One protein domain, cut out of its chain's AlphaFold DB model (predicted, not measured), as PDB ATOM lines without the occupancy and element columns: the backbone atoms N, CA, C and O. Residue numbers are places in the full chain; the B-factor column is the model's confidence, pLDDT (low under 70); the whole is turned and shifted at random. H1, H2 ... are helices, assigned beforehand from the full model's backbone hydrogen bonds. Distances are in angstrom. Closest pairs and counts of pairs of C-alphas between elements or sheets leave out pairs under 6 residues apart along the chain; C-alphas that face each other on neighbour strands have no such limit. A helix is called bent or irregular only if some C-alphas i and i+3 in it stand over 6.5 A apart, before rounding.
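This is residues 12 to 161 of the 214 residues of the protein "Alkaline ceramidase" of Ramazzottius varieornatus (UniProt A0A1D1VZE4). Helices stand side by side in a slab: H2 and H3 follow each other along one side of H5, then come H6 and H7, with each row running against the next. H8 folds back over one face of the slab, on H6 and H7, while little H1 sits at the beginning of H6, H4 makes the turn from H3 towards H5, and a long loop, residues 18 to 39, lies at the end of the slab where H2 begins. The printed part has 150 residues with eight named helices, H1 to H8 in chain order, and no named strand; the class is all helix. It is only just compact, close to loose, with a radius of gyration of the C-alphas of 17.6 A and spans of 54 by 37 by 24 A.

H1, residues 12 to 17, touches residues 95 to 97 alone of H6, residues 95 to 116, about perpendicular at 75 degrees; their closest C-alphas, of Asn 16 and Phe 95, are 5.1 A apart. H2, residues 40 to 45, touches residues 86 to 91 alone of H5, residues 71 to 92, with the C-alphas of Thr 43 and Ala 87 closest at 4.5 A. H3, residues 47 to 59, touches H5 at a shallow tilt of 20 degrees, opposite ways, the closest C-alphas being those of Phe 49 and Gly 83, 4.8 A apart. H4, residues 61 to 66, is close to H5 but not clearly touching, with the C-alphas of Ala 64 and Ile 72 closest at 7.9 A. H5 and H6 form a helical hairpin at 18 degrees, with the C-alphas of Phe 89 and Gly 97 closest at 4.1 A. H6 is the hub, touching H1, H5, H7 and H8. H6, H7, residues 128 to 148, and H8, residues 151 to 161, form an up and down bundle, each helix running against the one before it. The closest C-alphas of H6 and H7 are those of Ala 114 and Lys 132, 5.1 A apart. H8 touches residues 102 to 109 alone of H6, the same way at a shallow tilt of 32 degrees, only just short of steep, with the C-alphas of Leu 106 and Leu 157 closest at 6.3 A. H8 also touches residues 142 to 146 alone of H7, with the C-alphas of Ala 146 and Asn 153 closest at 5.4 A. H5 and H7 are apart. Each O i to N i+4 pair is within hydrogen-bond range in H1, H2, H4, H6, H7 and H8, against 7 of 9 in H3 and 17 of 18 in H5.

H1 begins at C-alpha 12 (7.702, -25.895, 29.384). H3 measures 18.2 A and is only just irregular: C-alphas 50 and 53 are 6.6 A apart. H5 measures 32.0 A, H6 31.5 A and H7 30.5 A. H8, 16.3 A long, ends at C-alpha 161 (22.668, -37.067, 54.773).

The two C-alphas farthest apart, of Ser 35 and Gly 125, are 57.0 A apart. The printed part has no cut; the links H1 to H2, 22 residues, and H6 to H7, 11 residues, are long. Residues 67 to 69 are under 70 in pLDDT, and the mean of the printed part is 90.2.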
ATOM      1  N   GLU A  12       6.649 -25.615  28.393       71.44
ATOM      2  CA  GLU A  12       7.702 -25.895  29.384       71.44
ATOM      3  C   GLU A  12       7.412 -27.201  30.130       71.44
ATOM      4  O   GLU A  12       8.305 -28.014  30.356       71.44
ATOM      5  N   LEU A  13       6.140 -27.451  30.460       72.00
ATOM      6  CA  LEU A  13       5.722 -28.701  31.097       72.00
ATOM      7  C   LEU A  13       5.962 -29.910  30.179       72.00
ATOM      8  O   LEU A  13       6.461 -30.941  30.625       72.00
ATOM      9  N   LEU A  14       5.632 -29.770  28.894       75.25
ATOM     10  CA  LEU A  14       5.898 -30.781  27.868       75.25
ATOM     11  C   LEU A  14       7.397 -31.038  27.688       75.25
ATOM     12  O   LEU A  14       7.799 -32.193  27.569       75.25
ATOM     13  N   HIS A  15       8.219 -29.989  27.724       79.88
ATOM     14  CA  HIS A  15       9.672 -30.123  27.665       79.88
ATOM     15  C   HIS A  15      10.217 -30.908  28.867       79.88
ATOM     16  O   HIS A  15      11.004 -31.832  28.699       79.88
ATOM     17  N   ASN A  16       9.731 -30.610  30.073       81.44
ATOM     18  CA  ASN A  16      10.157 -31.280  31.305       81.44
ATOM     19  C   ASN A  16       9.780 -32.769  31.363       81.44
ATOM     20  O   ASN A  16      10.432 -33.550  32.055       81.44
ATOM     21  N   LEU A  17       8.720 -33.168  30.657       86.00
ATOM     22  CA  LEU A  17       8.290 -34.563  30.524       86.00
ATOM     23  C   LEU A  17       8.995 -35.297  29.374       86.00
ATOM     24  O   LEU A  17       8.903 -36.523  29.283       86.00
ATOM     25  N   HIS A  18       9.677 -34.573  28.484       90.25
ATOM     26  CA  HIS A  18      10.365 -35.169  27.347       90.25
ATOM     27  C   HIS A  18      11.519 -36.062  27.821       90.25
ATOM     28  O   HIS A  18      12.189 -35.770  28.814       90.25
ATOM     29  N   ARG A  19      11.767 -37.163  27.106       89.62
ATOM     30  CA  ARG A  19      12.889 -38.066  27.403       89.62
ATOM     31  C   ARG A  19      14.227 -37.357  27.178       89.62
ATOM     32  O   ARG A  19      14.344 -36.577  26.235       89.62
ATOM     33  N   GLY A  20      15.207 -37.628  28.036       91.25
ATOM     34  CA  GLY A  20      16.534 -37.003  27.980       91.25
ATOM     35  C   GLY A  20      16.540 -35.491  28.243       91.25
ATOM     36  O   GLY A  20      17.462 -34.810  27.816       91.25
ATOM     37  N   SER A  21      15.497 -34.947  28.879       92.56
ATOM     38  CA  SER A  21      15.432 -33.523  29.257       92.56
ATOM     39  C   SER A  21      16.138 -33.208  30.579       92.56
ATOM     40  O   SER A  21      16.259 -32.040  30.933       92.56
ATOM     41  N   SER A  22      16.553 -34.233  31.327       91.44
ATOM     42  CA  SER A  22      17.344 -34.101  32.551       91.44
ATOM     43  C   SER A  22      18.747 -33.577  32.241       91.44
ATOM     44  O   SER A  22      19.404 -34.078  31.333       91.44
ATOM     45  N   ASP A  23      19.235 -32.636  33.051       87.19
ATOM     46  CA  ASP A  23      20.642 -32.206  33.017       87.19
ATOM     47  C   ASP A  23      21.580 -33.256  33.646       87.19
ATOM     48  O   ASP A  23      22.801 -33.192  33.492       87.19
ATOM     49  N   VAL A  24      21.017 -34.204  34.404       87.62
ATOM     50  CA  VAL A  24      21.749 -35.295  35.053       87.62
ATOM     51  C   VAL A  24      21.668 -36.553  34.197       87.62
ATOM     52  O   VAL A  24      20.573 -37.063  33.956       87.62
ATOM     53  N   ASP A  25      22.843 -37.062  33.840       91.31
ATOM     54  CA  ASP A  25      23.090 -38.357  33.199       91.31
ATOM     55  C   ASP A  25      24.059 -39.155  34.098       91.31
ATOM     56  O   ASP A  25      24.908 -38.555  34.790       91.31
ATOM     57  N   TRP A  26      23.898 -40.478  34.165       91.12
ATOM     58  CA  TRP A  26      24.791 -41.363  34.924       91.12
ATOM     59  C   TRP A  26      25.761 -42.082  33.991       91.12
ATOM     60  O   TRP A  26      25.808 -41.809  32.795       91.12
ATOM     61  N   CYS A  27      26.624 -42.936  34.545       93.75
ATOM     62  CA  CYS A  27      27.651 -43.568  33.725       93.75
ATOM     63  C   CYS A  27      27.122 -44.671  32.792       93.75
ATOM     64  O   CYS A  27      27.763 -44.972  31.785       93.75
ATOM     65  N   GLU A  28      25.983 -45.289  33.120       93.00
ATOM     66  CA  GLU A  28      25.394 -46.365  32.315       93.00
ATOM     67  C   GLU A  28      25.060 -45.882  30.890       93.00
ATOM     68  O   GLU A  28      24.531 -44.794  30.675       93.00
ATOM     69  N   GLY A  29      25.354 -46.715  29.888       91.50
ATOM     70  CA  GLY A  29      25.106 -46.377  28.489       91.50
ATOM     71  C   GLY A  29      23.615 -46.295  28.137       91.50
ATOM     72  O   GLY A  29      22.881 -47.282  28.222       91.50
ATOM     73  N   ASN A  30      23.197 -45.142  27.615       94.69
ATOM     74  CA  ASN A  30      21.805 -44.877  27.260       94.69
ATOM     75  C   ASN A  30      21.283 -45.740  26.095       94.69
ATOM     76  O   ASN A  30      21.841 -45.752  24.997       94.69
ATOM     77  N   TYR A  31      20.158 -46.420  26.328       93.56
ATOM     78  CA  TYR A  31      19.423 -47.279  25.392       93.56
ATOM     79  C   TYR A  31      20.226 -48.464  24.827       93.56
ATOM     80  O   TYR A  31      19.876 -49.011  23.779       93.56
ATOM     81  N   VAL A  32      21.287 -48.893  25.522       93.31
ATOM     82  CA  VAL A  32      22.167 -49.982  25.062       93.31
ATOM     83  C   VAL A  32      21.469 -51.346  25.118       93.31
ATOM     84  O   VAL A  32      21.605 -52.149  24.197       93.31
ATOM     85  N   VAL A  33      20.698 -51.614  26.177       94.00
ATOM     86  CA  VAL A  33      19.998 -52.902  26.369       94.00
ATOM     87  C   VAL A  33      18.579 -52.884  25.786       94.00
ATOM     88  O   VAL A  33      18.089 -53.905  25.305       94.00
ATOM     89  N   SER A  34      17.895 -51.737  25.829       93.44
ATOM     90  CA  SER A  34      16.511 -51.577  25.368       93.44
ATOM     91  C   SER A  34      16.304 -50.203  24.746       93.44
ATOM     92  O   SER A  34      16.700 -49.197  25.319       93.44
ATOM     93  N   SER A  35      15.581 -50.130  23.627       93.38
ATOM     94  CA  SER A  35      15.213 -48.854  22.995       93.38
ATOM     95  C   SER A  35      14.166 -48.051  23.780       93.38
ATOM     96  O   SER A  35      13.903 -46.895  23.456       93.38
ATOM     97  N   PHE A  36      13.554 -48.644  24.812       94.19
ATOM     98  CA  PHE A  36      12.502 -48.009  25.614       94.19
ATOM     99  C   PHE A  36      12.970 -47.530  26.992       94.19
ATOM    100  O   PHE A  36      12.275 -46.714  27.604       94.19
ATOM    101  N   ILE A  37      14.097 -48.038  27.491       96.50
ATOM    102  CA  ILE A  37      14.638 -47.759  28.827       96.50
ATOM    103  C   ILE A  37      16.040 -47.193  28.627       96.50
ATOM    104  O   ILE A  37      16.868 -47.878  28.036       96.50
ATOM    105  N   ALA A  38      16.274 -45.955  29.074       96.00
ATOM    106  CA  ALA A  38      17.561 -45.286  28.893       96.00
ATOM    107  C   ALA A  38      18.675 -46.020  29.654       96.00
ATOM    108  O   ALA A  38      19.532 -46.624  29.023       96.00
ATOM    109  N   GLU A  39      18.595 -46.082  30.979       96.38
ATOM    110  CA  GLU A  39      19.579 -46.774  31.815       96.38
ATOM    111  C   GLU A  39      18.939 -48.048  32.391       96.38
ATOM    112  O   GLU A  39      18.116 -48.001  33.314       96.38
ATOM    113  N   PHE A  40      19.217 -49.199  31.782       96.00
ATOM    114  CA  PHE A  40      18.505 -50.449  32.045       96.00
ATOM    115  C   PHE A  40      18.812 -51.036  33.425       96.00
ATOM    116  O   PHE A  40      17.886 -51.415  34.150       96.00
ATOM    117  N   VAL A  41      20.087 -51.117  33.798       95.00
ATOM    118  CA  VAL A  41      20.552 -51.670  35.071       95.00
ATOM    119  C   VAL A  41      20.133 -50.756  36.220       95.00
ATOM    120  O   VAL A  41      19.560 -51.247  37.198       95.00
ATOM    121  N   ASN A  42      20.297 -49.440  36.075       95.94
ATOM    122  CA  ASN A  42      19.834 -48.456  37.051       95.94
ATOM    123  C   ASN A  42      18.312 -48.530  37.237       95.94
ATOM    124  O   ASN A  42      17.826 -48.600  38.371       95.94
ATOM    125  N   THR A  43      17.543 -48.650  36.149       97.50
ATOM    126  CA  THR A  43      16.085 -48.846  36.225       97.50
ATOM    127  C   THR A  43      15.722 -50.142  36.954       97.50
ATOM    128  O   THR A  43      14.882 -50.130  37.855       97.50
ATOM    129  N   LEU A  44      16.340 -51.273  36.597       96.88
ATOM    130  CA  LEU A  44      15.999 -52.582  37.163       96.88
ATOM    131  C   LEU A  44      16.396 -52.708  38.639       96.88
ATOM    132  O   LEU A  44      15.684 -53.352  39.413       96.88
ATOM    133  N   SER A  45      17.494 -52.070  39.051       96.12
ATOM    134  CA  SER A  45      17.976 -52.084  40.440       96.12
ATOM    135  C   SER A  45      16.915 -51.601  41.446       96.12
ATOM    136  O   SER A  45      16.852 -52.083  42.583       96.12
ATOM    137  N   ASN A  46      15.995 -50.740  40.996       97.88
ATOM    138  CA  ASN A  46      14.902 -50.203  41.798       97.88
ATOM    139  C   ASN A  46      13.835 -51.238  42.194       97.88
ATOM    140  O   ASN A  46      13.029 -50.975  43.090       97.88
ATOM    141  N   ILE A  47      13.843 -52.448  41.617       97.00
ATOM    142  CA  ILE A  47      12.897 -53.521  41.969       97.00
ATOM    143  C   ILE A  47      12.900 -53.845  43.469       97.00
ATOM    144  O   ILE A  47      11.857 -54.174  44.040       97.00
ATOM    145  N   LEU A  48      14.045 -53.695  44.145       95.81
ATOM    146  CA  LEU A  48      14.150 -53.931  45.586       95.81
ATOM    147  C   LEU A  48      13.266 -52.965  46.388       95.81
ATOM    148  O   LEU A  48      12.614 -53.391  47.343       95.81
ATOM    149  N   PHE A  49      13.167 -51.703  45.969       96.00
ATOM    150  CA  PHE A  49      12.285 -50.708  46.584       96.00
ATOM    151  C   PHE A  49      10.800 -50.972  46.303       96.00
ATOM    152  O   PHE A  49       9.946 -50.539  47.073       96.00
ATOM    153  N   LEU A  50      10.480 -51.719  45.244       96.44
ATOM    154  CA  LEU A  50       9.105 -52.073  44.890       96.44
ATOM    155  C   LEU A  50       8.632 -53.366  45.560       96.44
ATOM    156  O   LEU A  50       7.450 -53.503  45.854       96.44
ATOM    157  N   VAL A  51       9.540 -54.307  45.824       96.81
ATOM    158  CA  VAL A  51       9.197 -55.631  46.371       96.81
ATOM    159  C   VAL A  51       9.361 -55.689  47.887       96.81
ATOM    160  O   VAL A  51       8.493 -56.218  48.585       96.81
ATOM    161  N   VAL A  52      10.457 -55.144  48.424       95.81
ATOM    162  CA  VAL A  52      10.781 -55.290  49.849       95.81
ATOM    163  C   VAL A  52       9.759 -54.577  50.743       95.81
ATOM    164  O   VAL A  52       9.267 -55.225  51.668       95.81
ATOM    165  N   PRO A  53       9.360 -53.309  50.517       94.94
ATOM    166  CA  PRO A  53       8.419 -52.650  51.420       94.94
ATOM    167  C   PRO A  53       7.032 -53.310  51.471       94.94
ATOM    168  O   PRO A  53       6.562 -53.525  52.587       94.94
ATOM    169  N   PRO A  54       6.379 -53.719  50.359       94.12
ATOM    170  CA  PRO A  54       5.134 -54.493  50.426       94.12
ATOM    171  C   PRO A  54       5.281 -55.823  51.171       94.12
ATOM    172  O   PRO A  54       4.417 -56.181  51.975       94.12
ATOM    173  N   LEU A  55       6.396 -56.531  50.963       94.44
ATOM    174  CA  LEU A  55       6.688 -57.765  51.687       94.44
ATOM    175  C   LEU A  55       6.817 -57.506  53.197       94.44
ATOM    176  O   LEU A  55       6.241 -58.239  54.000       94.44
ATOM    177  N   LEU A  56       7.521 -56.443  53.600       91.19
ATOM    178  CA  LEU A  56       7.643 -56.042  55.005       91.19
ATOM    179  C   LEU A  56       6.299 -55.584  55.585       91.19
ATOM    180  O   LEU A  56       5.963 -55.973  56.702       91.19
ATOM    181  N   ILE A  57       5.506 -54.826  54.822       89.50
ATOM    182  CA  ILE A  57       4.140 -54.443  55.188       89.50
ATOM    183  C   ILE A  57       3.348 -55.686  55.559       89.50
ATOM    184  O   ILE A  57       2.736 -55.684  56.619       89.50
ATOM    185  N   PHE A  58       3.388 -56.728  54.724       90.25
ATOM    186  CA  PHE A  58       2.683 -57.992  54.930       90.25
ATOM    187  C   PHE A  58       3.235 -58.809  56.110       90.25
ATOM    188  O   PHE A  58       2.477 -59.228  56.985       90.25
ATOM    189  N   LEU A  59       4.555 -58.996  56.189       89.62
ATOM    190  CA  LEU A  59       5.194 -59.798  57.241       89.62
ATOM    191  C   LEU A  59       5.022 -59.184  58.638       89.62
ATOM    192  O   LEU A  59       4.865 -59.903  59.624       89.62
ATOM    193  N   PHE A  60       5.033 -57.854  58.740       84.19
ATOM    194  CA  PHE A  60       5.021 -57.143  60.019       84.19
ATOM    195  C   PHE A  60       3.650 -56.557  60.391       84.19
ATOM    196  O   PHE A  60       3.567 -55.792  61.355       84.19
ATOM    197  N   GLN A  61       2.556 -56.939  59.716       80.62
ATOM    198  CA  GLN A  61       1.203 -56.432  60.019       80.62
ATOM    199  C   GLN A  61       0.810 -56.633  61.487       80.62
ATOM    200  O   GLN A  61       0.255 -55.731  62.115       80.62
ATOM    201  N   ASN A  62       1.110 -57.805  62.051       79.69
ATOM    202  CA  ASN A  62       0.753 -58.131  63.432       79.69
ATOM    203  C   ASN A  62       1.587 -57.328  64.435       79.69
ATOM    204  O   ASN A  62       1.034 -56.756  65.370       79.69
ATOM    205  N   TYR A  63       2.890 -57.189  64.187       76.69
ATOM    206  CA  TYR A  63       3.768 -56.344  64.995       76.69
ATOM    207  C   TYR A  63       3.338 -54.869  64.954       76.69
ATOM    208  O   TYR A  63       3.263 -54.207  65.989       76.69
ATOM    209  N   ALA A  64       2.982 -54.362  63.773       72.25
ATOM    210  CA  ALA A  64       2.535 -52.985  63.598       72.25
ATOM    211  C   ALA A  64       1.219 -52.688  64.343       72.25
ATOM    212  O   ALA A  64       1.052 -51.588  64.873       72.25
ATOM    213  N   LYS A  65       0.308 -53.670  64.440       73.44
ATOM    214  CA  LYS A  65      -0.909 -53.568  65.266       73.44
ATOM    215  C   LYS A  65      -0.577 -53.480  66.760       73.44
ATOM    216  O   LYS A  65      -1.218 -52.716  67.475       73.44
ATOM    217  N   SER A  66       0.436 -54.212  67.224       72.81
ATOM    218  CA  SER A  66       0.835 -54.254  68.638       72.81
ATOM    219  C   SER A  66       1.634 -53.028  69.100       72.81
ATOM    220  O   SER A  66       1.505 -52.613  70.247       72.81
ATOM    221  N   VAL A  67       2.455 -52.424  68.232       65.69
ATOM    222  CA  VAL A  67       3.412 -51.361  68.617       65.69
ATOM    223  C   VAL A  67       2.834 -49.932  68.533       65.69
ATOM    224  O   VAL A  67       3.548 -48.951  68.721       65.69
ATOM    225  N   GLN A  68       1.519 -49.775  68.331       55.38
ATOM    226  CA  GLN A  68       0.757 -48.503  68.347       55.38
ATOM    227  C   GLN A  68       1.215 -47.391  67.374       55.38
ATOM    228  O   GLN A  68       0.503 -46.400  67.203       55.38
ATOM    229  N   LYS A  69       2.353 -47.521  66.685       67.38
ATOM    230  CA  LYS A  69       2.904 -46.486  65.801       67.38
ATOM    231  C   LYS A  69       2.744 -46.883  64.338       67.38
ATOM    232  O   LYS A  69       3.621 -47.503  63.746       67.38
ATOM    233  N   LYS A  70       1.630 -46.446  63.741       78.31
ATOM    234  CA  LYS A  70       1.351 -46.548  62.293       78.31
ATOM    235  C   LYS A  70       2.367 -45.792  61.418       78.31
ATOM    236  O   LYS A  70       2.383 -45.983  60.210       78.31
ATOM    237  N   ASP A  71       3.228 -44.978  62.030       86.38
ATOM    238  CA  ASP A  71       4.276 -44.187  61.377       86.38
ATOM    239  C   ASP A  71       5.186 -45.018  60.447       86.38
ATOM    240  O   ASP A  71       5.628 -44.509  59.423       86.38
ATOM    241  N   ILE A  72       5.448 -46.296  60.757       86.00
ATOM    242  CA  ILE A  72       6.312 -47.152  59.921       86.00
ATOM    243  C   ILE A  72       5.741 -47.382  58.513       86.00
ATOM    244  O   ILE A  72       6.500 -47.459  57.551       86.00
ATOM    245  N   PHE A  73       4.411 -47.418  58.367       88.88
ATOM    246  CA  PHE A  73       3.772 -47.577  57.059       88.88
ATOM    247  C   PHE A  73       4.042 -46.383  56.146       88.88
ATOM    248  O   PHE A  73       4.180 -46.571  54.942       88.88
ATOM    249  N   ILE A  74       4.182 -45.179  56.712       92.44
ATOM    250  CA  ILE A  74       4.544 -43.978  55.950       92.44
ATOM    251  C   ILE A  74       5.912 -44.187  55.297       92.44
ATOM    252  O   ILE A  74       6.069 -43.923  54.112       92.44
ATOM    253  N   ILE A  75       6.879 -44.734  56.038       93.62
ATOM    254  CA  ILE A  75       8.221 -45.013  55.514       93.62
ATOM    255  C   ILE A  75       8.181 -46.061  54.402       93.62
ATOM    256  O   ILE A  75       8.812 -45.872  53.369       93.62
ATOM    257  N   TRP A  76       7.434 -47.152  54.582       93.81
ATOM    258  CA  TRP A  76       7.328 -48.183  53.548       93.81
ATOM    259  C   TRP A  76       6.666 -47.671  52.269       93.81
ATOM    260  O   TRP A  76       7.136 -47.988  51.183       93.81
ATOM    261  N   VAL A  77       5.626 -46.840  52.383       95.31
ATOM    262  CA  VAL A  77       4.992 -46.199  51.222       95.31
ATOM    263  C   VAL A  77       5.952 -45.226  50.535       95.31
ATOM    264  O   VAL A  77       6.053 -45.243  49.312       95.31
ATOM    265  N   LEU A  78       6.700 -44.422  51.297       97.19
ATOM    266  CA  LEU A  78       7.693 -43.504  50.733       97.19
ATOM    267  C   LEU A  78       8.850 -44.247  50.048       97.19
ATOM    268  O   LEU A  78       9.306 -43.799  49.005       97.19
ATOM    269  N   LEU A  79       9.282 -45.404  50.561       97.38
ATOM    270  CA  LEU A  79      10.273 -46.252  49.882       97.38
ATOM    271  C   LEU A  79       9.769 -46.766  48.526       97.38
ATOM    272  O   LEU A  79      10.531 -46.774  47.567       97.38
ATOM    273  N   ILE A  80       8.493 -47.153  48.431       98.19
ATOM    274  CA  ILE A  80       7.883 -47.540  47.147       98.19
ATOM    275  C   ILE A  80       7.842 -46.336  46.202       98.19
ATOM    276  O   ILE A  80       8.163 -46.476  45.026       98.19
ATOM    277  N   ALA A  81       7.481 -45.152  46.709       98.31
ATOM    278  CA  ALA A  81       7.470 -43.926  45.916       98.31
ATOM    279  C   ALA A  81       8.864 -43.588  45.362       98.31
ATOM    280  O   ALA A  81       8.966 -43.271  44.180       98.31
ATOM    281  N   VAL A  82       9.925 -43.732  46.167       98.25
ATOM    282  CA  VAL A  82      11.324 -43.611  45.715       98.25
ATOM    283  C   VAL A  82      11.621 -44.623  44.610       98.25
ATOM    284  O   VAL A  82      12.037 -44.232  43.531       98.25
ATOM    285  N   GLY A  83      11.313 -45.907  44.810       98.12
ATOM    286  CA  GLY A  83      11.560 -46.928  43.783       98.12
ATOM    287  C   GLY A  83      10.838 -46.664  42.458       98.12
ATOM    288  O   GLY A  83      11.420 -46.842  41.392       98.12
ATOM    289  N   LEU A  84       9.577 -46.225  42.508       98.44
ATOM    290  CA  LEU A  84       8.787 -45.917  41.310       98.44
ATOM    291  C   LEU A  84       9.322 -44.688  40.572       98.44
ATOM    292  O   LEU A  84       9.417 -44.701  39.347       98.44
ATOM    293  N   SER A  85       9.642 -43.630  41.314       98.00
ATOM    294  CA  SER A  85      10.134 -42.376  40.744       98.00
ATOM    295  C   SER A  85      11.552 -42.520  40.199       98.00
ATOM    296  O   SER A  85      11.789 -42.103  39.069       98.00
ATOM    297  N   SER A  86      12.440 -43.209  40.916       97.88
ATOM    298  CA  SER A  86      13.791 -43.525  40.450       97.88
ATOM    299  C   SER A  86      13.778 -44.440  39.222       97.88
ATOM    300  O   SER A  86      14.431 -44.145  38.223       97.88
ATOM    301  N   ALA A  87      12.950 -45.495  39.206       98.12
ATOM    302  CA  ALA A  87      12.791 -46.332  38.013       98.12
ATOM    303  C   ALA A  87      12.260 -45.529  36.813       98.12
ATOM    304  O   ALA A  87      12.720 -45.710  35.689       98.12
ATOM    305  N   TYR A  88      11.304 -44.622  37.037       97.75
ATOM    306  CA  TYR A  88      10.793 -43.747  35.981       97.75
ATOM    307  C   TYR A  88      11.857 -42.761  35.481       97.75
ATOM    308  O   TYR A  88      11.969 -42.546  34.270       97.75
ATOM    309  N   PHE A  89      12.652 -42.190  36.387       97.69
ATOM    310  CA  PHE A  89      13.761 -41.311  36.047       97.69
ATOM    311  C   PHE A  89      14.787 -42.038  35.180       97.69
ATOM    312  O   PHE A  89      14.961 -41.643  34.035       97.69
ATOM    313  N   HIS A  90      15.366 -43.144  35.643       97.75
ATOM    314  CA  HIS A  90      16.376 -43.892  34.885       97.75
ATOM    315  C   HIS A  90      15.840 -44.483  33.569       97.75
ATOM    316  O   HIS A  90      16.570 -44.597  32.586       97.75
ATOM    317  N   ALA A  91      14.541 -44.785  33.477       97.31
ATOM    318  CA  ALA A  91      13.952 -45.251  32.224       97.31
ATOM    319  C   ALA A  91      13.786 -44.139  31.175       97.31
ATOM    320  O   ALA A  91      13.765 -44.425  29.972       97.31
ATOM    321  N   THR A  92      13.623 -42.883  31.604       96.50
ATOM    322  CA  THR A  92      13.262 -41.762  30.719       96.50
ATOM    323  C   THR A  92      14.332 -40.686  30.591       96.50
ATOM    324  O   THR A  92      14.321 -39.973  29.589       96.50
ATOM    325  N   LEU A  93      15.201 -40.539  31.591       96.38
ATOM    326  CA  LEU A  93      16.067 -39.384  31.830       96.38
ATOM    327  C   LEU A  93      15.328 -38.052  31.638       96.38
ATOM    328  O   LEU A  93      15.839 -37.098  31.056       96.38
ATOM    329  N   SER A  94      14.067 -37.999  32.069       95.56
ATOM    330  CA  SER A  94      13.268 -36.776  32.021       95.56
ATOM    331  C   SER A  94      13.533 -35.913  33.248       95.56
ATOM    332  O   SER A  94      13.686 -36.427  34.358       95.56
ATOM    333  N   PHE A  95      13.514 -34.594  33.071       92.81
ATOM    334  CA  PHE A  95      13.639 -33.649  34.176       92.81
ATOM    335  C   PHE A  95      12.513 -33.829  35.210       92.81
ATOM    336  O   PHE A  95      12.744 -33.796  36.419       92.81
ATOM    337  N   ALA A  96      11.283 -34.092  34.756       92.75
ATOM    338  CA  ALA A  96      10.171 -34.419  35.645       92.75
ATOM    339  C   ALA A  96      10.444 -35.689  36.467       92.75
ATOM    340  O   ALA A  96      10.163 -35.711  37.665       92.75
ATOM    341  N   GLY A  97      11.018 -36.727  35.847       94.69
ATOM    342  CA  GLY A  97      11.448 -37.936  36.546       94.69
ATOM    343  C   GLY A  97      12.514 -37.648  37.597       94.69
ATOM    344  O   GLY A  97      12.351 -38.073  38.739       94.69
ATOM    345  N   GLN A  98      13.531 -36.854  37.248       94.25
ATOM    346  CA  GLN A  98      14.580 -36.421  38.175       94.25
ATOM    347  C   GLN A  98      13.978 -35.737  39.411       94.25
ATOM    348  O   GLN A  98      14.285 -36.097  40.545       94.25
ATOM    349  N   MET A  99      13.068 -34.778  39.205       93.12
ATOM    350  CA  MET A  99      12.424 -34.062  40.309       93.12
ATOM    351  C   MET A  99      11.565 -34.979  41.177       93.12
ATOM    352  O   MET A  99      11.585 -34.848  42.398       93.12
ATOM    353  N   LEU A 100      10.825 -35.915  40.576       94.94
ATOM    354  CA  LEU A 100      10.032 -36.885  41.332       94.94
ATOM    355  C   LEU A 100      10.914 -37.774  42.216       94.94
ATOM    356  O   LEU A 100      10.562 -37.972  43.379       94.94
ATOM    357  N   ASP A 101      12.032 -38.273  41.686       95.94
ATOM    358  CA  ASP A 101      12.962 -39.138  42.422       95.94
ATOM    359  C   ASP A 101      13.587 -38.394  43.604       95.94
ATOM    360  O   ASP A 101      13.392 -38.744  44.775       95.94
ATOM    361  N   GLU A 102      14.243 -37.270  43.323       94.06
ATOM    362  CA  GLU A 102      14.933 -36.510  44.354       94.06
ATOM    363  C   GLU A 102      13.964 -35.991  45.444       94.06
ATOM    364  O   GLU A 102      14.299 -35.995  46.634       94.06
ATOM    365  N   LEU A 103      12.743 -35.568  45.080       94.56
ATOM    366  CA  LEU A 103      11.720 -35.164  46.053       94.56
ATOM    367  C   LEU A 103      11.210 -36.348  46.879       94.56
ATOM    368  O   LEU A 103      11.038 -36.205  48.091       94.56
ATOM    369  N   ALA A 104      10.985 -37.518  46.276       96.75
ATOM    370  CA  ALA A 104      10.572 -38.706  47.018       96.75
ATOM    371  C   ALA A 104      11.615 -39.079  48.088       96.75
ATOM    372  O   ALA A 104      11.250 -39.370  49.235       96.75
ATOM    373  N   ILE A 105      12.907 -38.983  47.755       95.19
ATOM    374  CA  ILE A 105      14.011 -39.207  48.697       95.19
ATOM    375  C   ILE A 105      13.990 -38.155  49.816       95.19
ATOM    376  O   ILE A 105      14.077 -38.516  50.994       95.19
ATOM    377  N   LEU A 106      13.818 -36.867  49.492       93.50
ATOM    378  CA  LEU A 106      13.740 -35.798  50.496       93.50
ATOM    379  C   LEU A 106      12.597 -36.047  51.493       93.50
ATOM    380  O   LEU A 106      12.791 -35.950  52.708       93.50
ATOM    381  N   TRP A 107      11.414 -36.416  50.996       95.69
ATOM    382  CA  TRP A 107      10.261 -36.743  51.833       95.69
ATOM    383  C   TRP A 107      10.524 -37.953  52.733       95.69
ATOM    384  O   TRP A 107      10.206 -37.902  53.925       95.69
ATOM    385  N   LEU A 108      11.138 -39.017  52.203       95.62
ATOM    386  CA  LEU A 108      11.534 -40.198  52.974       95.62
ATOM    387  C   LEU A 108      12.485 -39.830  54.120       95.62
ATOM    388  O   LEU A 108      12.260 -40.217  55.271       95.62
ATOM    389  N   ILE A 109      13.526 -39.058  53.812       92.81
ATOM    390  CA  ILE A 109      14.548 -38.620  54.761       92.81
ATOM    391  C   ILE A 109      13.924 -37.763  55.870       92.81
ATOM    392  O   ILE A 109      14.102 -38.054  57.059       92.81
ATOM    393  N   CYS A 110      13.139 -36.749  55.505       92.81
ATOM    394  CA  CYS A 110      12.482 -35.860  56.461       92.81
ATOM    395  C   CYS A 110      11.453 -36.594  57.332       92.81
ATOM    396  O   CYS A 110      11.399 -36.363  58.544       92.81
ATOM    397  N   ALA A 111      10.666 -37.510  56.756       94.00
ATOM    398  CA  ALA A 111       9.724 -38.336  57.508       94.00
ATOM    399  C   ALA A 111      10.454 -39.254  58.498       94.00
ATOM    400  O   ALA A 111      10.096 -39.298  59.679       94.00
ATOM    401  N   GLY A 112      11.515 -39.936  58.052       92.38
ATOM    402  CA  GLY A 112      12.356 -40.776  58.902       92.38
ATOM    403  C   GLY A 112      12.948 -39.990  60.070       92.38
ATOM    404  O   GLY A 112      12.836 -40.405  61.226       92.38
ATOM    405  N   PHE A 113      13.483 -38.800  59.799       90.69
ATOM    406  CA  PHE A 113      14.004 -37.904  60.827       90.69
ATOM    407  C   PHE A 113      12.916 -37.474  61.823       90.69
ATOM    408  O   PHE A 113      13.083 -37.608  63.038       90.69
ATOM    409  N   ALA A 114      11.743 -37.060  61.335       91.69
ATOM    410  CA  ALA A 114      10.605 -36.673  62.169       91.69
ATOM    411  C   ALA A 114      10.098 -37.820  63.070       91.69
ATOM    412  O   ALA A 114       9.696 -37.605  64.225       91.69
ATOM    413  N   ILE A 115      10.124 -39.060  62.571       90.56
ATOM    414  CA  ILE A 115       9.612 -40.261  63.250       90.56
ATOM    415  C   ILE A 115      10.631 -40.873  64.215       90.56
ATOM    416  O   ILE A 115      10.226 -41.355  65.278       90.56
ATOM    417  N   TRP A 116      11.929 -40.805  63.911       88.75
ATOM    418  CA  TRP A 116      12.962 -41.513  64.673       88.75
ATOM    419  C   TRP A 116      13.958 -40.640  65.418       88.75
ATOM    420  O   TRP A 116      14.655 -41.178  66.274       88.75
ATOM    421  N   MET A 117      13.966 -39.316  65.219       89.19
ATOM    422  CA  MET A 117      14.789 -38.426  66.042       89.19
ATOM    423  C   MET A 117      14.517 -38.670  67.541       89.19
ATOM    424  O   MET A 117      13.362 -38.579  67.980       89.19
ATOM    425  N   PRO A 118      15.541 -39.001  68.344       87.62
ATOM    426  CA  PRO A 118      15.384 -39.168  69.783       87.62
ATOM    427  C   PRO A 118      14.960 -37.863  70.462       87.62
ATOM    428  O   PRO A 118      15.524 -36.808  70.186       87.62
ATOM    429  N   SER A 119      14.022 -37.932  71.414       86.75
ATOM    430  CA  SER A 119      13.469 -36.737  72.080       86.75
ATOM    431  C   SER A 119      14.516 -35.869  72.785       86.75
ATOM    432  O   SER A 119      14.286 -34.687  72.985       86.75
ATOM    433  N   ARG A 120      15.677 -36.433  73.134       86.94
ATOM    434  CA  ARG A 120      16.801 -35.704  73.746       86.94
ATOM    435  C   ARG A 120      17.472 -34.682  72.821       86.94
ATOM    436  O   ARG A 120      18.190 -33.826  73.312       86.94
ATOM    437  N   PHE A 121      17.298 -34.818  71.505       87.38
ATOM    438  CA  PHE A 121      17.778 -33.839  70.528       87.38
ATOM    439  C   PHE A 121      16.734 -32.760  70.233       87.38
ATOM    440  O   PHE A 121      17.030 -31.813  69.511       87.38
ATOM    441  N   LEU A 122      15.516 -32.895  70.768       88.81
ATOM    442  CA  LEU A 122      14.501 -31.864  70.630       88.81
ATOM    443  C   LEU A 122      14.791 -30.724  71.616       88.81
ATOM    444  O   LEU A 122      15.171 -30.998  72.759       88.81
ATOM    445  N   PRO A 123      14.582 -29.459  71.208       87.69
ATOM    446  CA  PRO A 123      14.638 -28.322  72.117       87.69
ATOM    447  C   PRO A 123      13.742 -28.526  73.342       87.69
ATOM    448  O   PRO A 123      12.659 -29.117  73.249       87.69
ATOM    449  N   VAL A 124      14.179 -28.008  74.491       86.75
ATOM    450  CA  VAL A 124      13.408 -28.072  75.739       86.75
ATOM    451  C   VAL A 124      12.040 -27.418  75.519       86.75
ATOM    452  O   VAL A 124      11.954 -26.295  75.034       86.75
ATOM    453  N   GLY A 125      10.967 -28.144  75.842       86.19
ATOM    454  CA  GLY A 125       9.584 -27.692  75.645       86.19
ATOM    455  C   GLY A 125       8.962 -28.045  74.287       86.19
ATOM    456  O   GLY A 125       7.750 -27.907  74.133       86.19
ATOM    457  N   LEU A 126       9.724 -28.564  73.312       91.44
ATOM    458  CA  LEU A 126       9.159 -28.967  72.021       91.44
ATOM    459  C   LEU A 126       8.537 -30.371  72.084       91.44
ATOM    460  O   LEU A 126       9.225 -31.390  72.178       91.44
ATOM    461  N   HIS A 127       7.211 -30.442  71.959       91.62
ATOM    462  CA  HIS A 127       6.502 -31.719  71.899       91.62
ATOM    463  C   HIS A 127       6.733 -32.459  70.574       91.62
ATOM    464  O   HIS A 127       6.800 -31.864  69.498       91.62
ATOM    465  N   ARG A 128       6.729 -33.799  70.628       89.88
ATOM    466  CA  ARG A 128       6.955 -34.666  69.457       89.88
ATOM    467  C   ARG A 128       6.001 -34.385  68.294       89.88
ATOM    468  O   ARG A 128       6.413 -34.440  67.139       89.88
ATOM    469  N   ARG A 129       4.730 -34.099  68.589       91.31
ATOM    470  CA  ARG A 129       3.727 -33.771  67.566       91.31
ATOM    471  C   ARG A 129       4.056 -32.449  66.871       91.31
ATOM    472  O   ARG A 129       4.014 -32.403  65.649       91.31
ATOM    473  N   ALA A 130       4.429 -31.421  67.633       93.62
ATOM    474  CA  ALA A 130       4.830 -30.127  67.085       93.62
ATOM    475  C   ALA A 130       6.084 -30.260  66.210       93.62
ATOM    476  O   ALA A 130       6.094 -29.758  65.093       93.62
ATOM    477  N   PHE A 131       7.083 -31.032  66.652       93.12
ATOM    478  CA  PHE A 131       8.270 -31.327  65.844       93.12
ATOM    479  C   PHE A 131       7.925 -32.005  64.509       93.12
ATOM    480  O   PHE A 131       8.379 -31.561  63.460       93.12
ATOM    481  N   LYS A 132       7.069 -33.039  64.525       93.31
ATOM    482  CA  LYS A 132       6.611 -33.707  63.294       93.31
ATOM    483  C   LYS A 132       5.896 -32.743  62.339       93.31
ATOM    484  O   LYS A 132       6.107 -32.828  61.135       93.31
ATOM    485  N   MET A 133       5.073 -31.830  62.861       94.94
ATOM    486  CA  MET A 133       4.387 -30.823  62.039       94.94
ATOM    487  C   MET A 133       5.336 -29.761  61.492       94.94
ATOM    488  O   MET A 133       5.210 -29.400  60.327       94.94
ATOM    489  N   GLY A 134       6.324 -29.334  62.277       94.75
ATOM    490  CA  GLY A 134       7.396 -28.462  61.799       94.75
ATOM    491  C   GLY A 134       8.193 -29.108  60.666       94.75
ATOM    492  O   GLY A 134       8.375 -28.493  59.623       94.75
ATOM    493  N   MET A 135       8.589 -30.375  60.817       93.38
ATOM    494  CA  MET A 135       9.291 -31.117  59.763       93.38
ATOM    495  C   MET A 135       8.440 -31.293  58.502       93.38
ATOM    496  O   MET A 135       8.959 -31.149  57.396       93.38
ATOM    497  N   LEU A 136       7.137 -31.562  58.647       95.62
ATOM    498  CA  LEU A 136       6.222 -31.617  57.508       95.62
ATOM    499  C   LEU A 136       6.157 -30.265  56.786       95.62
ATOM    500  O   LEU A 136       6.294 -30.228  55.568       95.62
ATOM    501  N   ALA A 137       6.013 -29.164  57.528       96.06
ATOM    502  CA  ALA A 137       6.000 -27.822  56.955       96.06
ATOM    503  C   ALA A 137       7.312 -27.509  56.217       96.06
ATOM    504  O   ALA A 137       7.266 -27.090  55.066       96.06
ATOM    505  N   ILE A 138       8.470 -27.808  56.823       92.25
ATOM    506  CA  ILE A 138       9.790 -27.651  56.192       92.25
ATOM    507  C   ILE A 138       9.880 -28.462  54.895       92.25
ATOM    508  O   ILE A 138      10.367 -27.953  53.892       92.25
ATOM    509  N   THR A 139       9.385 -29.702  54.892       93.69
ATOM    510  CA  THR A 139       9.423 -30.577  53.708       93.69
ATOM    511  C   THR A 139       8.538 -30.037  52.583       93.69
ATOM    512  O   THR A 139       8.962 -30.008  51.428       93.69
ATOM    513  N   ILE A 140       7.338 -29.543  52.906       95.19
ATOM    514  CA  ILE A 140       6.431 -28.910  51.937       95.19
ATOM    515  C   ILE A 140       7.061 -27.633  51.373       95.19
ATOM    516  O   ILE A 140       7.103 -27.456  50.158       95.19
ATOM    517  N   THR A 141       7.596 -26.762  52.231       92.50
ATOM    518  CA  THR A 141       8.287 -25.543  51.792       92.50
ATOM    519  C   THR A 141       9.494 -25.876  50.920       92.50
ATOM    520  O   THR A 141       9.653 -25.279  49.861       92.50
ATOM    521  N   GLY A 142      10.307 -26.860  51.312       90.50
ATOM    522  CA  GLY A 142      11.438 -27.346  50.520       90.50
ATOM    523  C   GLY A 142      11.008 -27.878  49.154       90.50
ATOM    524  O   GLY A 142      11.639 -27.552  48.157       90.50
ATOM    525  N   THR A 143       9.885 -28.598  49.090       92.00
ATOM    526  CA  THR A 143       9.297 -29.082  47.829       92.00
ATOM    527  C   THR A 143       8.887 -27.922  46.923       92.00
ATOM    528  O   THR A 143       9.234 -27.904  45.748       92.00
ATOM    529  N   ILE A 144       8.200 -26.911  47.466       91.56
ATOM    530  CA  ILE A 144       7.811 -25.714  46.705       91.56
ATOM    531  C   ILE A 144       9.055 -24.980  46.186       91.56
ATOM    532  O   ILE A 144       9.096 -24.584  45.023       91.56
ATOM    533  N   LEU A 145      10.082 -24.822  47.026       90.06
ATOM    534  CA  LEU A 145      11.341 -24.190  46.630       90.06
ATOM    535  C   LEU A 145      12.072 -24.992  45.548       90.06
ATOM    536  O   LEU A 145      12.571 -24.382  44.607       90.06
ATOM    537  N   ALA A 146      12.089 -26.323  45.638       87.94
ATOM    538  CA  ALA A 146      12.670 -27.202  44.625       87.94
ATOM    539  C   ALA A 146      11.956 -27.062  43.271       87.94
ATOM    540  O   ALA A 146      12.621 -26.968  42.244       87.94
ATOM    541  N   CYS A 147      10.626 -26.921  43.259       85.31
ATOM    542  CA  CYS A 147       9.876 -26.658  42.026       85.31
ATOM    543  C   CYS A 147      10.229 -25.307  41.367       85.31
ATOM    544  O   CYS A 147      10.049 -25.152  40.165       85.31
ATOM    545  N   ILE A 148      10.721 -24.322  42.130       86.31
ATOM    546  CA  ILE A 148      11.132 -22.999  41.614       86.31
ATOM    547  C   ILE A 148      12.631 -22.977  41.260       86.31
ATOM    548  O   ILE A 148      13.066 -22.305  40.316       86.31
ATOM    549  N   ARG A 149      13.445 -23.668  42.064       86.56
ATOM    550  CA  ARG A 149      14.905 -23.759  41.965       86.56
ATOM    551  C   ARG A 149      15.341 -25.209  42.218       86.56
ATOM    552  O   ARG A 149      15.725 -25.530  43.343       86.56
ATOM    553  N   PRO A 150      15.359 -26.048  41.171       83.88
ATOM    554  CA  PRO A 150      15.682 -27.478  41.264       83.88
ATOM    555  C   PRO A 150      17.002 -27.765  41.986       83.88
ATOM    556  O   PRO A 150      17.085 -28.650  42.831       83.88
ATOM    557  N   VAL A 151      18.008 -26.916  41.757       82.38
ATOM    558  CA  VAL A 151      19.338 -26.994  42.384       82.38
ATOM    559  C   VAL A 151      19.285 -27.019  43.922       82.38
ATOM    560  O   VAL A 151      20.144 -27.624  44.562       82.38
ATOM    561  N   VAL A 152      18.273 -26.402  44.545       82.75
ATOM    562  CA  VAL A 152      18.107 -26.399  46.011       82.75
ATOM    563  C   VAL A 152      17.921 -27.816  46.553       82.75
ATOM    564  O   VAL A 152      18.393 -28.121  47.649       82.75
ATOM    565  N   ASN A 153      17.262 -28.687  45.791       84.19
ATOM    566  CA  ASN A 153      16.940 -30.040  46.216       84.19
ATOM    567  C   ASN A 153      18.195 -30.909  46.374       84.19
ATOM    568  O   ASN A 153      18.385 -31.540  47.416       84.19
ATOM    569  N   ALA A 154      19.111 -30.840  45.405       81.88
ATOM    570  CA  ALA A 154      20.396 -31.533  45.462       81.88
ATOM    571  C   ALA A 154      21.220 -31.116  46.697       81.88
ATOM    572  O   ALA A 154      21.737 -31.964  47.429       81.88
ATOM    573  N   PHE A 155      21.283 -29.812  46.998       82.81
ATOM    574  CA  PHE A 155      21.962 -29.324  48.203       82.81
ATOM    575  C   PHE A 155      21.270 -29.772  49.492       82.81
ATOM    576  O   PHE A 155      21.951 -30.138  50.454       82.81
ATOM    577  N   ALA A 156      19.935 -29.768  49.526       81.06
ATOM    578  CA  ALA A 156      19.177 -30.235  50.678       81.06
ATOM    579  C   ALA A 156      19.476 -31.714  50.972       81.06
ATOM    580  O   ALA A 156      19.824 -32.049  52.105       81.06
ATOM    581  N   LEU A 157      19.428 -32.578  49.954       80.19
ATOM    582  CA  LEU A 157      19.724 -34.009  50.080       80.19
ATOM    583  C   LEU A 157      21.130 -34.265  50.633       80.19
ATOM    584  O   LEU A 157      21.289 -34.985  51.624       80.19
ATOM    585  N   MET A 158      22.142 -33.613  50.055       78.31
ATOM    586  CA  MET A 158      23.531 -33.747  50.506       78.31
ATOM    587  C   MET A 158      23.720 -33.240  51.943       78.31
ATOM    588  O   MET A 158      24.447 -33.846  52.735       78.31
ATOM    589  N   THR A 159      23.017 -32.169  52.319       84.25
ATOM    590  CA  THR A 159      23.104 -31.578  53.661       84.25
ATOM    591  C   THR A 159      22.418 -32.438  54.719       84.25
ATOM    592  O   THR A 159      22.950 -32.561  55.819       84.25
ATOM    593  N   PHE A 160      21.267 -33.056  54.425       81.62
ATOM    594  CA  PHE A 160      20.547 -33.899  55.390       81.62
ATOM    595  C   PHE A 160      21.195 -35.275  55.603       81.62
ATOM    596  O   PHE A 160      21.039 -35.853  56.682       81.62
ATOM    597  N   GLY A 161      21.969 -35.784  54.638       79.50
ATOM    598  CA  GLY A 161      22.668 -37.067  54.773       79.50
ATOM    599  C   GLY A 161      23.665 -37.099  55.940       79.50
ATOM    600  O   GLY A 161      23.662 -38.031  56.745       79.50
TER     601      GLY A 161